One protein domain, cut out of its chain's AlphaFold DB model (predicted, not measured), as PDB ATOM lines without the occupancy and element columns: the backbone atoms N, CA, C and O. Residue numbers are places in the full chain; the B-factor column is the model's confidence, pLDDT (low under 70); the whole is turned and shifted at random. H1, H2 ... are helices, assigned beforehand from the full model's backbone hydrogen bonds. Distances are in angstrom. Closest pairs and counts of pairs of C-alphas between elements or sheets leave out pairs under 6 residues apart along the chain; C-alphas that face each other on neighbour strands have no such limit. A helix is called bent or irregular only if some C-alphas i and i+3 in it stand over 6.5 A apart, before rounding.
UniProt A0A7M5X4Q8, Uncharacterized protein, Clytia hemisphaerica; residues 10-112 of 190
ATOM      1  N   LEU A  10      61.505  83.143  19.343       72.31
ATOM      2  CA  LEU A  10      61.581  84.604  19.440       72.31
ATOM      3  C   LEU A  10      63.015  85.119  19.248       72.31
ATOM      4  O   LEU A  10      63.224  86.122  18.571       72.31
ATOM      5  N   GLN A  11      64.013  84.426  19.802       69.31
ATOM      6  CA  GLN A  11      65.419  84.802  19.646       69.31
ATOM      7  C   GLN A  11      65.906  84.642  18.196       69.31
ATOM      8  O   GLN A  11      66.678  85.464  17.708       69.31
ATOM      9  N   VAL A  12      65.459  83.594  17.498       68.50
ATOM     10  CA  VAL A  12      65.786  83.355  16.084       68.50
ATOM     11  C   VAL A  12      65.158  84.424  15.187       68.50
ATOM     12  O   VAL A  12      65.854  84.955  14.319       68.50
ATOM     13  N   ASP A  13      63.903  84.798  15.439       68.88
ATOM     14  CA  ASP A  13      63.223  85.870  14.704       68.88
ATOM     15  C   ASP A  13      63.907  87.231  14.920       68.88
ATOM     16  O   ASP A  13      64.141  87.968  13.962       68.88
ATOM     17  N   LEU A  14      64.322  87.543  16.154       67.69
ATOM     18  CA  LEU A  14      65.088  88.759  16.463       67.69
ATOM     19  C   LEU A  14      66.438  88.798  15.728       67.69
ATOM     20  O   LEU A  14      66.802  89.827  15.157       67.69
ATOM     21  N   ASN A  15      67.156  87.674  15.678       69.31
ATOM     22  CA  ASN A  15      68.441  87.577  14.982       69.31
ATOM     23  C   ASN A  15      68.295  87.712  13.454       69.31
ATOM     24  O   ASN A  15      69.159  88.298  12.800       69.31
ATOM     25  N   ALA A  16      67.215  87.183  12.869       63.66
ATOM     26  CA  ALA A  16      66.917  87.337  11.445       63.66
ATOM     27  C   ALA A  16      66.608  88.802  11.087       63.66
ATOM     28  O   ALA A  16      67.139  89.320  10.103       63.66
ATOM     29  N   ILE A  17      65.845  89.499  11.938       65.62
ATOM     30  CA  ILE A  17      65.564  90.936  11.796       65.62
ATOM     31  C   ILE A  17      66.863  91.760  11.868       65.62
ATOM     32  O   ILE A  17      67.057  92.673  11.065       65.62
ATOM     33  N   GLU A  18      67.795  91.425  12.768       64.62
ATOM     34  CA  GLU A  18      69.102  92.100  12.855       64.62
ATOM     35  C   GLU A  18      69.994  91.899  11.615       64.62
ATOM     36  O   GLU A  18      70.784  92.782  11.259       64.62
ATOM     37  N   LEU A  19      69.902  90.741  10.957       61.06
ATOM     38  CA  LEU A  19      70.647  90.437   9.731       61.06
ATOM     39  C   LEU A  19      70.093  91.201   8.522       61.06
ATOM     40  O   LEU A  19      70.876  91.761   7.748       61.06
ATOM     41  N   ASP A  20      68.768  91.291   8.403       62.00
ATOM     42  CA  ASP A  20      68.102  92.098   7.376       62.00
ATOM     43  C   ASP A  20      68.369  93.598   7.581       62.00
ATOM     44  O   ASP A  20      68.574  94.339   6.615       62.00
ATOM     45  N   ALA A  21      68.491  94.037   8.838       64.12
ATOM     46  CA  ALA A  21      68.779  95.423   9.190       64.12
ATOM     47  C   ALA A  21      70.120  95.949   8.673       64.12
ATOM     48  O   ALA A  21      70.228  97.108   8.271       64.12
ATOM     49  N   LYS A  22      71.155  95.103   8.667       67.56
ATOM     50  CA  LYS A  22      72.516  95.504   8.274       67.56
ATOM     51  C   LYS A  22      72.670  95.777   6.779       67.56
ATOM     52  O   LYS A  22      73.608  96.471   6.398       67.56
ATOM     53  N   ASN A  23      71.772  95.251   5.948       70.38
ATOM     54  CA  ASN A  23      71.861  95.341   4.488       70.38
ATOM     55  C   ASN A  23      70.800  96.263   3.865       70.38
ATOM     56  O   ASN A  23      70.774  96.432   2.643       70.38
ATOM     57  N   LEU A  24      69.925  96.859   4.679       80.75
ATOM     58  CA  LEU A  24      68.811  97.671   4.203       80.75
ATOM     59  C   LEU A  24      69.206  99.152   4.085       80.75
ATOM     60  O   LEU A  24      69.717  99.751   5.027       80.75
ATOM     61  N   ASP A  25      68.941  99.765   2.928       84.06
ATOM     62  CA  ASP A  25      69.136 101.206   2.722       84.06
ATOM     63  C   ASP A  25      67.940 101.984   3.316       84.06
ATOM     64  O   ASP A  25      66.818 101.841   2.806       84.06
ATOM     65  N   PRO A  26      68.145 102.842   4.340       84.62
ATOM     66  CA  PRO A  26      67.059 103.550   5.018       84.62
ATOM     67  C   PRO A  26      66.226 104.448   4.093       84.62
ATOM     68  O   PRO A  26      65.085 104.773   4.409       84.62
ATOM     69  N   LYS A  27      66.777 104.872   2.947       86.62
ATOM     70  CA  LYS A  27      66.077 105.750   1.993       86.62
ATOM     71  C   LYS A  27      65.240 104.997   0.961       86.62
ATOM     72  O   LYS A  27      64.484 105.634   0.232       86.62
ATOM     73  N   LYS A  28      65.396 103.676   0.854       88.94
ATOM     74  CA  LYS A  28      64.754 102.855  -0.189       88.94
ATOM     75  C   LYS A  28      63.770 101.826   0.358       88.94
ATOM     76  O   LYS A  28      63.079 101.183  -0.427       88.94
ATOM     77  N   CYS A  29      63.705 101.648   1.673       87.19
ATOM     78  CA  CYS A  29      62.782 100.713   2.300       87.19
ATOM     79  C   CYS A  29      61.370 101.291   2.456       87.19
ATOM     80  O   CYS A  29      61.153 102.505   2.428       87.19
ATOM     81  N   SER A  30      60.393 100.407   2.666       91.69
ATOM     82  CA  SER A  30      59.044 100.829   3.051       91.69
ATOM     83  C   SER A  30      59.040 101.472   4.446       91.69
ATOM     84  O   SER A  30      59.895 101.173   5.280       91.69
ATOM     85  N   ALA A  31      58.045 102.317   4.734       91.44
ATOM     86  CA  ALA A  31      57.916 102.967   6.044       91.44
ATOM     87  C   ALA A  31      57.845 101.956   7.202       91.44
ATOM     88  O   ALA A  31      58.440 102.174   8.254       91.44
ATOM     89  N   ARG A  32      57.158 100.825   6.993       89.44
ATOM     90  CA  ARG A  32      57.065  99.750   7.985       89.44
ATOM     91  C   ARG A  32      58.436  99.139   8.276       89.44
ATOM     92  O   ARG A  32      58.844  99.110   9.430       89.44
ATOM     93  N   GLN A  33      59.152  98.729   7.228       87.81
ATOM     94  CA  GLN A  33      60.495  98.164   7.364       87.81
ATOM     95  C   GLN A  33      61.446  99.157   8.028       87.81
ATOM     96  O   GLN A  33      62.211  98.762   8.897       87.81
ATOM     97  N   TYR A  34      61.368 100.445   7.683       89.50
ATOM     98  CA  TYR A  34      62.193 101.471   8.313       89.50
ATOM     99  C   TYR A  34      62.002 101.504   9.837       89.50
ATOM    100  O   TYR A  34      62.970 101.501  10.595       89.50
ATOM    101  N   VAL A  35      60.747 101.516  10.290       90.75
ATOM    102  CA  VAL A  35      60.417 101.579  11.716       90.75
ATOM    103  C   VAL A  35      60.858 100.304  12.440       90.75
ATOM    104  O   VAL A  35      61.527 100.400  13.468       90.75
ATOM    105  N   GLU A  36      60.533  99.132  11.890       89.19
ATOM    106  CA  GLU A  36      60.891  97.827  12.467       89.19
ATOM    107  C   GLU A  36      62.411  97.640  12.569       89.19
ATOM    108  O   GLU A  36      62.902  97.079  13.543       89.19
ATOM    109  N   THR A  37      63.154  98.172  11.598       86.88
ATOM    110  CA  THR A  37      64.592  97.941  11.449       86.88
ATOM    111  C   THR A  37      65.452  98.973  12.179       86.88
ATOM    112  O   THR A  37      66.446  98.617  12.802       86.88
ATOM    113  N   PHE A  38      65.107 100.262  12.097       86.62
ATOM    114  CA  PHE A  38      65.971 101.349  12.583       86.62
ATOM    115  C   PHE A  38      65.469 102.012  13.867       86.62
ATOM    116  O   PHE A  38      66.270 102.589  14.596       86.62
ATOM    117  N   ILE A  39      64.160 101.970  14.143       90.06
ATOM    118  CA  ILE A  39      63.572 102.660  15.304       90.06
ATOM    119  C   ILE A  39      63.305 101.676  16.442       90.06
ATOM    120  O   ILE A  39      63.741 101.901  17.570       90.06
ATOM    121  N   PHE A  40      62.585 100.587  16.170       92.00
ATOM    122  CA  PHE A  40      62.141  99.640  17.194       92.00
ATOM    123  C   PHE A  40      63.257  98.984  18.013       92.00
ATOM    124  O   PHE A  40      63.054  98.880  19.225       92.00
ATOM    125  N   PRO A  41      64.431  98.629  17.453       90.31
ATOM    126  CA  PRO A  41      65.500  98.028  18.250       90.31
ATOM    127  C   PRO A  41      65.974  98.918  19.403       90.31
ATOM    128  O   PRO A  41      66.383  98.415  20.443       90.31
ATOM    129  N   THR A  42      65.883 100.242  19.254       91.19
ATOM    130  CA  THR A  42      66.218 101.199  20.320       91.19
ATOM    131  C   THR A  42      64.983 101.616  21.120       91.19
ATOM    132  O   THR A  42      65.051 101.774  22.338       91.19
ATOM    133  N   LEU A  43      63.838 101.793  20.456       93.94
ATOM    134  CA  LEU A  43      62.624 102.309  21.085       93.94
ATOM    135  C   LEU A  43      61.940 101.288  22.002       93.94
ATOM    136  O   LEU A  43      61.488 101.668  23.079       93.94
ATOM    137  N   LEU A  44      61.833 100.019  21.596       94.19
ATOM    138  CA  LEU A  44      61.105  99.008  22.371       94.19
ATOM    139  C   LEU A  44      61.762  98.727  23.735       94.19
ATOM    140  O   LEU A  44      61.033  98.760  24.731       94.19
ATOM    141  N   PRO A  45      63.096  98.543  23.839       95.12
ATOM    142  CA  PRO A  45      63.757  98.463  25.140       95.12
ATOM    143  C   PRO A  45      63.537  99.726  25.981       95.12
ATOM    144  O   PRO A  45      63.194  99.628  27.156       95.12
ATOM    145  N   GLY A  46      63.614 100.911  25.367       95.31
ATOM    146  CA  GLY A  46      63.372 102.180  26.058       95.31
ATOM    147  C   GLY A  46      61.954 102.333  26.600       95.31
ATOM    148  O   GLY A  46      61.766 102.883  27.681       95.31
ATOM    149  N   LEU A  47      60.947 101.817  25.891       96.88
ATOM    150  CA  LEU A  47      59.568 101.773  26.380       96.88
ATOM    151  C   LEU A  47      59.407 100.791  27.543       96.88
ATOM    152  O   LEU A  47      58.692 101.094  28.495       96.88
ATOM    153  N   ASN A  48      60.077  99.640  27.499       96.56
ATOM    154  CA  ASN A  48      60.073  98.702  28.618       96.56
ATOM    155  C   ASN A  48      60.705  99.326  29.875       96.56
ATOM    156  O   ASN A  48      60.099  99.299  30.948       96.56
ATOM    157  N   ASP A  49      61.865  99.971  29.729       97.19
ATOM    158  CA  ASP A  49      62.548 100.666  30.826       97.19
ATOM    159  C   ASP A  49      61.720 101.848  31.347       97.19
ATOM    160  O   ASP A  49      61.629 102.067  32.556       97.19
ATOM    161  N   LEU A  50      61.034 102.565  30.450       97.56
ATOM    162  CA  LEU A  50      60.078 103.609  30.811       97.56
ATOM    163  C   LEU A  50      58.958 103.056  31.699       97.56
ATOM    164  O   LEU A  50      58.594 103.704  32.678       97.56
ATOM    165  N   PHE A  51      58.396 101.888  31.378       96.69
ATOM    166  CA  PHE A  51      57.335 101.290  32.190       96.69
ATOM    167  C   PHE A  51      57.831 100.877  33.578       96.69
ATOM    168  O   PHE A  51      57.110 101.091  34.557       96.69
ATOM    169  N   GLN A  52      59.056 100.355  33.687       96.94
ATOM    170  CA  GLN A  52      59.667 100.067  34.988       96.94
ATOM    171  C   GLN A  52      59.885 101.355  35.789       96.94
ATOM    172  O   GLN A  52      59.399 101.468  36.912       96.94
ATOM    173  N   ALA A  53      60.475 102.385  35.177       96.50
ATOM    174  CA  ALA A  53      60.668 103.681  35.821       96.50
ATOM    175  C   ALA A  53      59.335 104.337  36.231       96.50
ATOM    176  O   ALA A  53      59.235 104.943  37.299       96.50
ATOM    177  N   ALA A  54      58.286 104.202  35.416       96.00
ATOM    178  CA  ALA A  54      56.950 104.698  35.734       96.00
ATOM    179  C   ALA A  54      56.339 103.959  36.936       96.00
ATOM    180  O   ALA A  54      55.701 104.587  37.785       96.00
ATOM    181  N   LYS A  55      56.562 102.645  37.036       95.50
ATOM    182  CA  LYS A  55      56.155 101.843  38.193       95.50
ATOM    183  C   LYS A  55      56.897 102.282  39.456       95.50
ATOM    184  O   LYS A  55      56.241 102.562  40.456       95.50
ATOM    185  N   ASP A  56      58.216 102.446  39.390       94.19
ATOM    186  CA  ASP A  56      59.046 102.887  40.522       94.19
ATOM    187  C   ASP A  56      58.669 104.294  41.010       94.19
ATOM    188  O   ASP A  56      58.708 104.598  42.202       94.19
ATOM    189  N   ASN A  57      58.232 105.159  40.091       92.12
ATOM    190  CA  ASN A  57      57.733 106.498  40.404       92.12
ATOM    191  C   ASN A  57      56.238 106.529  40.785       92.12
ATOM    192  O   ASN A  57      55.666 107.616  40.921       92.12
ATOM    193  N   LEU A  58      55.606 105.363  40.974       92.12
ATOM    194  CA  LEU A  58      54.205 105.197  41.378       92.12
ATOM    195  C   LEU A  58      53.216 105.923  40.451       92.12
ATOM    196  O   LEU A  58      52.165 106.396  40.890       92.12
ATOM    197  N   VAL A  59      53.545 106.031  39.160       94.56
ATOM    198  CA  VAL A  59      52.735 106.750  38.159       94.56
ATOM    199  C   VAL A  59      51.364 106.103  37.975       94.56
ATOM    200  O   VAL A  59      50.383 106.803  37.748       94.56
ATOM    201  N   PHE A  60      51.278 104.780  38.118       93.25
ATOM    202  CA  PHE A  60      50.020 104.041  37.977       93.25
ATOM    203  C   PHE A  60      49.116 104.130  39.211       93.25
ATOM    204  O   PHE A  60      47.916 103.891  39.109       93.25
ATOM    205  N   GLU A  61      49.671 104.491  40.368       93.06
ATOM    206  CA  GLU A  61      48.937 104.579  41.634       93.06
ATOM    207  C   GLU A  61      48.545 106.025  41.960       93.06
ATOM    208  O   GLU A  61      47.470 106.293  42.499       93.06
ATOM    209  N   LYS A  62      49.412 106.987  41.625       89.19
ATOM    210  CA  LYS A  62      49.229 108.401  41.955       89.19
ATOM    211  C   LYS A  62      48.626 109.169  40.788       89.19
ATOM    212  O   LYS A  62      49.160 109.193  39.687       89.19
ATOM    213  N   ARG A  63      47.578 109.950  41.073       87.38
ATOM    214  CA  ARG A  63      46.943 110.850  40.088       87.38
ATOM    215  C   ARG A  63      47.903 111.905  39.516       87.38
ATOM    216  O   ARG A  63      47.687 112.394  38.411       87.38
ATOM    217  N   ARG A  64      48.901 112.334  40.292       88.69
ATOM    218  CA  ARG A  64      49.899 113.333  39.885       88.69
ATOM    219  C   ARG A  64      51.280 112.889  40.339       88.69
ATOM    220  O   ARG A  64      51.449 112.512  41.496       88.69
ATOM    221  N   THR A  65      52.256 112.999  39.447       91.12
ATOM    222  CA  THR A  65      53.655 112.646  39.703       91.12
ATOM    223  C   THR A  65      54.586 113.701  39.116       91.12
ATOM    224  O   THR A  65      54.202 114.472  38.237       91.12
ATOM    225  N   LYS A  66      55.821 113.753  39.627       91.69
ATOM    226  CA  LYS A  66      56.902 114.568  39.047       91.69
ATOM    227  C   LYS A  66      57.553 113.916  37.820       91.69
ATOM    228  O   LYS A  66      58.305 114.573  37.113       91.69
ATOM    229  N   PHE A  67      57.303 112.624  37.610       94.44
ATOM    230  CA  PHE A  67      57.884 111.846  36.524       94.44
ATOM    231  C   PHE A  67      57.271 112.253  35.183       94.44
ATOM    232  O   PHE A  67      56.049 112.282  35.038       94.44
ATOM    233  N   ASN A  68      58.120 112.539  34.200       93.94
ATOM    234  CA  ASN A  68      57.703 112.858  32.842       93.94
ATOM    235  C   ASN A  68      58.234 111.783  31.886       93.94
ATOM    236  O   ASN A  68      59.440 111.610  31.726       93.94
ATOM    237  N   ALA A  69      57.312 111.064  31.248       95.69
ATOM    238  CA  ALA A  69      57.648 109.966  30.352       95.69
ATOM    239  C   ALA A  69      58.365 110.430  29.075       95.69
ATOM    240  O   ALA A  69      59.278 109.757  28.601       95.69
ATOM    241  N   CYS A  70      57.983 111.590  28.534       95.31
ATOM    242  CA  CYS A  70      58.628 112.156  27.352       95.31
ATOM    243  C   CYS A  70      60.067 112.571  27.659       95.31
ATOM    244  O   CYS A  70      60.954 112.329  26.849       95.31
ATOM    245  N   ASP A  71      60.297 113.154  28.835       96.12
ATOM    246  CA  ASP A  71      61.630 113.526  29.314       96.12
ATOM    247  C   ASP A  71      62.531 112.289  29.437       96.12
ATOM    248  O   ASP A  71      63.625 112.261  28.876       96.12
ATOM    249  N   PHE A  72      62.027 111.229  30.079       97.50
ATOM    250  CA  PHE A  72      62.742 109.959  30.208       97.50
ATOM    251  C   PHE A  72      63.086 109.345  28.845       97.50
ATOM    252  O   PHE A  72      64.239 109.003  28.593       97.50
ATOM    253  N   LEU A  73      62.105 109.234  27.940       96.94
ATOM    254  CA  LEU A  73      62.339 108.680  26.603       96.94
ATOM    255  C   LEU A  73      63.302 109.538  25.788       96.94
ATOM    256  O   LEU A  73      64.101 108.997  25.033       96.94
ATOM    257  N   THR A  74      63.243 110.860  25.932       96.31
ATOM    258  CA  THR A  74      64.154 111.765  25.225       96.31
ATOM    259  C   THR A  74      65.596 111.508  25.648       96.31
ATOM    260  O   THR A  74      66.460 111.337  24.788       96.31
ATOM    261  N   GLU A  75      65.849 111.418  26.955       97.00
ATOM    262  CA  GLU A  75      67.171 111.085  27.487       97.00
ATOM    263  C   GLU A  75      67.619 109.687  27.047       97.00
ATOM    264  O   GLU A  75      68.733 109.515  26.545       97.00
ATOM    265  N   TYR A  76      66.730 108.696  27.153       96.56
ATOM    266  CA  TYR A  76      67.019 107.321  26.766       96.56
ATOM    267  C   TYR A  76      67.402 107.207  25.290       96.56
ATOM    268  O   TYR A  76      68.443 106.640  24.957       96.56
ATOM    269  N   LEU A  77      66.574 107.747  24.395       94.75
ATOM    270  CA  LEU A  77      66.791 107.669  22.953       94.75
ATOM    271  C   LEU A  77      68.023 108.465  22.533       94.75
ATOM    272  O   LEU A  77      68.731 108.047  21.622       94.75
ATOM    273  N   TYR A  78      68.309 109.589  23.193       94.50
ATOM    274  CA  TYR A  78      69.523 110.347  22.921       94.50
ATOM    275  C   TYR A  78      70.775 109.559  23.317       94.50
ATOM    276  O   TYR A  78      71.703 109.448  22.517       94.50
ATOM    277  N   ASN A  79      70.796 108.968  24.509       94.12
ATOM    278  CA  ASN A  79      71.959 108.234  25.007       94.12
ATOM    279  C   ASN A  79      72.167 106.879  24.313       94.12
ATOM    280  O   ASN A  79      73.303 106.430  24.202       94.12
ATOM    281  N   ASN A  80      71.097 106.243  23.827       92.25
ATOM    282  CA  ASN A  80      71.157 104.954  23.126       92.25
ATOM    283  C   ASN A  80      71.091 105.085  21.597       92.25
ATOM    284  O   ASN A  80      70.961 104.080  20.899       92.25
ATOM    285  N   ASN A  81      71.169 106.303  21.053       90.19
ATOM    286  CA  ASN A  81      71.227 106.493  19.607       90.19
ATOM    287  C   ASN A  81      72.517 105.845  19.062       90.19
ATOM    288  O   ASN A  81      73.603 106.259  19.470       90.19
ATOM    289  N   PRO A  82      72.437 104.907  18.098       85.25
ATOM    290  CA  PRO A  82      73.616 104.256  17.519       85.25
ATOM    291  C   PRO A  82      74.614 105.211  16.850       85.25
ATOM    292  O   PRO A  82      75.743 104.821  16.548       85.25
ATOM    293  N   THR A  83      74.199 106.449  16.560       84.50
ATOM    294  CA  THR A  83      75.029 107.455  15.894       84.50
ATOM    295  C   THR A  83      75.106 108.754  16.709       84.50
ATOM    296  O   THR A  83      74.068 109.387  16.945       84.50
ATOM    297  N   PRO A  84      76.316 109.244  17.059       84.25
ATOM    298  CA  PRO A  84      77.650 108.634  16.930       84.25
ATOM    299  C   PRO A  84      77.913 107.533  17.971       84.25
ATOM    300  O   PRO A  84      77.395 107.610  19.080       84.25
ATOM    301  N   LYS A  85      78.775 106.560  17.641       77.25
ATOM    302  CA  LYS A  85      79.081 105.403  18.507       77.25
ATOM    303  C   LYS A  85      79.763 105.764  19.835       77.25
ATOM    304  O   LYS A  85      79.553 105.061  20.814       77.25
ATOM    305  N   ASP A  86      80.516 106.863  19.870       82.75
ATOM    306  CA  ASP A  86      81.323 107.279  21.029       82.75
ATOM    307  C   ASP A  86      80.707 108.469  21.784       82.75
ATOM    308  O   ASP A  86      81.404 109.351  22.281       82.75
ATOM    309  N   ARG A  87      79.373 108.548  21.830       86.62
ATOM    310  CA  ARG A  87      78.679 109.597  22.584       86.62
ATOM    311  C   ARG A  87      78.795 109.337  24.090       86.62
ATOM    312  O   ARG A  87      78.403 108.278  24.574       86.62
ATOM    313  N   GLU A  88      79.257 110.333  24.839       90.56
ATOM    314  CA  GLU A  88      79.177 110.319  26.301       90.56
ATOM    315  C   GLU A  88      77.717 110.383  26.762       90.56
ATOM    316  O   GLU A  88      76.908 111.122  26.196       90.56
ATOM    317  N   LYS A  89      77.370 109.619  27.802       92.06
ATOM    318  CA  LYS A  89      76.020 109.659  28.374       92.06
ATOM    319  C   LYS A  89      75.797 110.999  29.064       92.06
ATOM    320  O   LYS A  89      76.577 111.386  29.930       92.06
ATOM    321  N   GLN A  90      74.714 111.673  28.700       93.56
ATOM    322  CA  GLN A  90      74.345 112.979  29.238       93.56
ATOM    323  C   GLN A  90      72.988 112.899  29.934       93.56
ATOM    324  O   GLN A  90      72.116 112.138  29.512       93.56
ATOM    325  N   GLY A  91      72.799 113.693  30.988       95.62
ATOM    326  CA  GLY A  91      71.474 113.890  31.574       95.62
ATOM    327  C   GLY A  91      70.598 114.749  30.661       95.62
ATOM    328  O   GLY A  91      71.114 115.553  29.884       95.62
ATOM    329  N   LEU A  92      69.273 114.625  30.775       95.56
ATOM    330  CA  LEU A  92      68.303 115.328  29.924       95.56
ATOM    331  C   LEU A  92      68.603 116.821  29.717       95.56
ATOM    332  O   LEU A  92      68.523 117.323  28.599       95.56
ATOM    333  N   TRP A  93      68.929 117.536  30.796       95.12
ATOM    334  CA  TRP A  93      69.138 118.988  30.772       95.12
ATOM    335  C   TRP A  93      70.450 119.411  30.102       95.12
ATOM    336  O   TRP A  93      70.579 120.568  29.695       95.12
ATOM    337  N   ASP A  94      71.396 118.482  29.954       96.00
ATOM    338  CA  ASP A  94      72.690 118.711  29.309       96.00
ATOM    339  C   ASP A  94      72.660 118.407  27.806       96.00
ATOM    340  O   ASP A  94      73.557 118.825  27.071       96.00
ATOM    341  N   ILE A  95      71.603 117.741  27.326       95.94
ATOM    342  CA  ILE A  95      71.417 117.438  25.906       95.94
ATOM    343  C   ILE A  95      71.332 118.755  25.109       95.94
ATOM    344  O   ILE A  95      70.482 119.597  25.418       95.94
ATOM    345  N   PRO A  96      72.132 118.943  24.035       94.75
ATOM    346  CA  PRO A  96      72.274 120.239  23.367       94.75
ATOM    347  C   PRO A  96      70.957 120.884  22.921       94.75
ATOM    348  O   PRO A  96      70.702 122.047  23.232       94.75
ATOM    349  N   PHE A  97      70.089 120.128  22.240       94.81
ATOM    350  CA  PHE A  97      68.820 120.672  21.748       94.81
ATOM    351  C   PHE A  97      67.816 120.918  22.884       94.81
ATOM    352  O   PHE A  97      67.033 121.863  22.816       94.81
ATOM    353  N   VAL A  98      67.846 120.111  23.951       96.25
ATOM    354  CA  VAL A  98      66.984 120.308  25.127       96.25
ATOM    355  C   VAL A  98      67.391 121.586  25.851       96.25
ATOM    356  O   VAL A  98      66.537 122.409  26.177       96.25
ATOM    357  N   LYS A  99      68.697 121.789  26.036       96.06
ATOM    358  CA  LYS A  99      69.269 122.993  26.637       96.06
ATOM    359  C   LYS A  99      68.932 124.249  25.835       96.06
ATOM    360  O   LYS A  99      68.547 125.256  26.423       96.06
ATOM    361  N   GLU A 100      69.020 124.186  24.507       97.00
ATOM    362  CA  GLU A 100      68.637 125.290  23.620       97.00
ATOM    363  C   GLU A 100      67.142 125.630  23.739       97.00
ATOM    364  O   GLU A 100      66.784 126.795  23.935       97.00
ATOM    365  N   ILE A 101      66.264 124.623  23.667       95.81
ATOM    366  CA  ILE A 101      64.808 124.811  23.766       95.81
ATOM    367  C   ILE A 101      64.429 125.368  25.140       95.81
ATOM    368  O   ILE A 101      63.666 126.331  25.218       95.81
ATOM    369  N   ASN A 102      64.984 124.807  26.214       94.25
ATOM    370  CA  ASN A 102      64.722 125.272  27.572       94.25
ATOM    371  C   ASN A 102      65.315 126.669  27.831       94.25
ATOM    372  O   ASN A 102      64.754 127.431  28.606       94.25
ATOM    373  N   GLY A 103      66.418 127.039  27.174       96.19
ATOM    374  CA  GLY A 103      66.975 128.391  27.257       96.19
ATOM    375  C   GLY A 103      66.077 129.448  26.608       96.19
ATOM    376  O   GLY A 103      65.927 130.538  27.152       96.19
ATOM    377  N   ARG A 104      65.444 129.124  25.472       96.50
ATOM    378  CA  ARG A 104      64.461 130.010  24.821       96.50
ATOM    379  C   ARG A 104      63.148 130.075  25.596       96.50
ATOM    380  O   ARG A 104      62.606 131.157  25.804       96.50
ATOM    381  N   ASN A 105      62.657 128.916  26.031       95.06
ATOM    382  CA  ASN A 105      61.366 128.757  26.687       95.06
ATOM    383  C   ASN A 105      61.553 127.933  27.970       95.06
ATOM    384  O   ASN A 105      61.315 126.719  27.954       95.06
ATOM    385  N   PRO A 106      61.982 128.566  29.077       95.25
ATOM    386  CA  PRO A 106      62.249 127.851  30.316       95.25
ATOM    387  C   PRO A 106      60.977 127.200  30.843       95.25
ATOM    388  O   PRO A 106      59.923 127.835  30.953       95.25
ATOM    389  N   ARG A 107      61.075 125.913  31.179       91.50
ATOM    390  CA  ARG A 107      59.963 125.187  31.792       91.50
ATOM    391  C   ARG A 107      59.630 125.807  33.159       91.50
ATOM    392  O   ARG A 107      60.551 126.084  33.931       91.50
ATOM    393  N   PRO A 108      58.341 125.988  33.508       92.25
ATOM    394  CA  PRO A 108      57.973 126.426  34.848       92.25
ATOM    395  C   PRO A 108      58.464 125.425  35.907       92.25
ATOM    396  O   PRO A 108      58.518 124.219  35.637       92.25
ATOM    397  N   PRO A 109      58.797 125.895  37.121       91.94
ATOM    398  CA  PRO A 109      59.230 125.017  38.196       91.94
ATOM    399  C   PRO A 109      58.123 124.022  38.555       91.94
ATOM    400  O   PRO A 109      56.935 124.355  38.574       91.94
ATOM    401  N   ILE A 110      58.519 122.787  38.864       91.19
ATOM    402  CA  ILE A 110      57.589 121.755  39.325       91.19
ATOM    403  C   ILE A 110      57.004 122.209  40.677       91.19
ATOM    404  O   ILE A 110      57.743 122.715  41.525       91.19
ATOM    405  N   PRO A 111      55.689 122.059  40.913       92.38
ATOM    406  CA  PRO A 111      55.093 122.461  42.180       92.38
ATOM    407  C   PRO A 111      55.678 121.652  43.344       92.38
ATOM    408  O   PRO A 111      55.817 120.432  43.261       92.38
ATOM    409  N   LEU A 112      55.951 122.335  44.461       91.88
ATOM    410  CA  LEU A 112      56.582 121.754  45.654       91.88
ATOM    411  C   LEU A 112      55.841 120.529  46.199       91.88
ATOM    412  O   LEU A 112      56.474 119.579  46.647       91.88
TER     413      LEU A 112
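What this domain is: This is residues 10 to 112 of the 190 residues of an uncharacterized protein of Clytia hemisphaerica (UniProt A0A7M5X4Q8). The picture is a loose chain of helices: in the middle the long arm H2b of the bent helix H2 and the shorter helix H3 fold back on each other as a helical hairpin, while H1 sits far out at one end, where it meets the other arm, H2a. H4 lies away from these helices at the end of a long loop, and residues 103 to 109, of which 103 and 104 belong to H4, stick out. The printed part has 103 residues with four named helices, H1, H2, H3 and H4 in that order, and no named strand; the class is all helix. It is loose, with a radius of gyration of the C-alphas of 17.1 A, and spans 51 by 34 by 25 A.

Where its parts are: H1, residues 10 to 21, begins with C-alpha 10 at (61.581, 84.604, 19.440) and is 16.6 A long from first to last C-alpha. H2, residues 31 to 56, was assigned as one helix by its hydrogen bonds but is bent: C-alphas 38 and 41 are 6.6 A apart. Its arms are H2a, residues 31 to 38, 10.5 A long, and H2b, residues 41 to 56, 23.7 A long and ending with C-alpha 56 at (59.046, 102.887, 40.522). H3, residues 69 to 79, is 15.4 A long. H4, residues 96 to 104, is 12.6 A long and ends with C-alpha 104 at (64.461, 130.010, 24.821).

How they stand to each other: H1 touches H2a with residues 17 to 21 alone; the closest C-alphas are those of Ala 21 and Thr 37, 5.4 A apart. Their lines are about perpendicular, at 76 degrees. The arms H2a and H2b are also about perpendicular, at 73 degrees. H2b and H3 form a helical hairpin and touch, their closest C-alphas being those of Gly 46 and Tyr 76, 6.3 A apart. They run opposite ways at a steep tilt of 44 degrees. H1 is apart from H2b and from H3, and H4 touches no helix. Every O i to N i+4 pair is within hydrogen-bond range in H1, H2a, H3 and H4, and in H2b 11 of 12 are.

The domain as a whole: The two C-alphas farthest apart are those of Asn 23 and Leu 112, at 51.2 A. The printed part has no cut. The link from H1 to H2 is short, with 9 residues; those from H2 to H3, residues 57 to 68, and from H3 to H4, residues 80 to 95, are long. Residues 103 to 109, of which 103 and 104 belong to H4, stand free. The mean pLDDT of the printed part is 88.9, and residues 11 to 22, of which 11 to 21 belong to H1, are under 70.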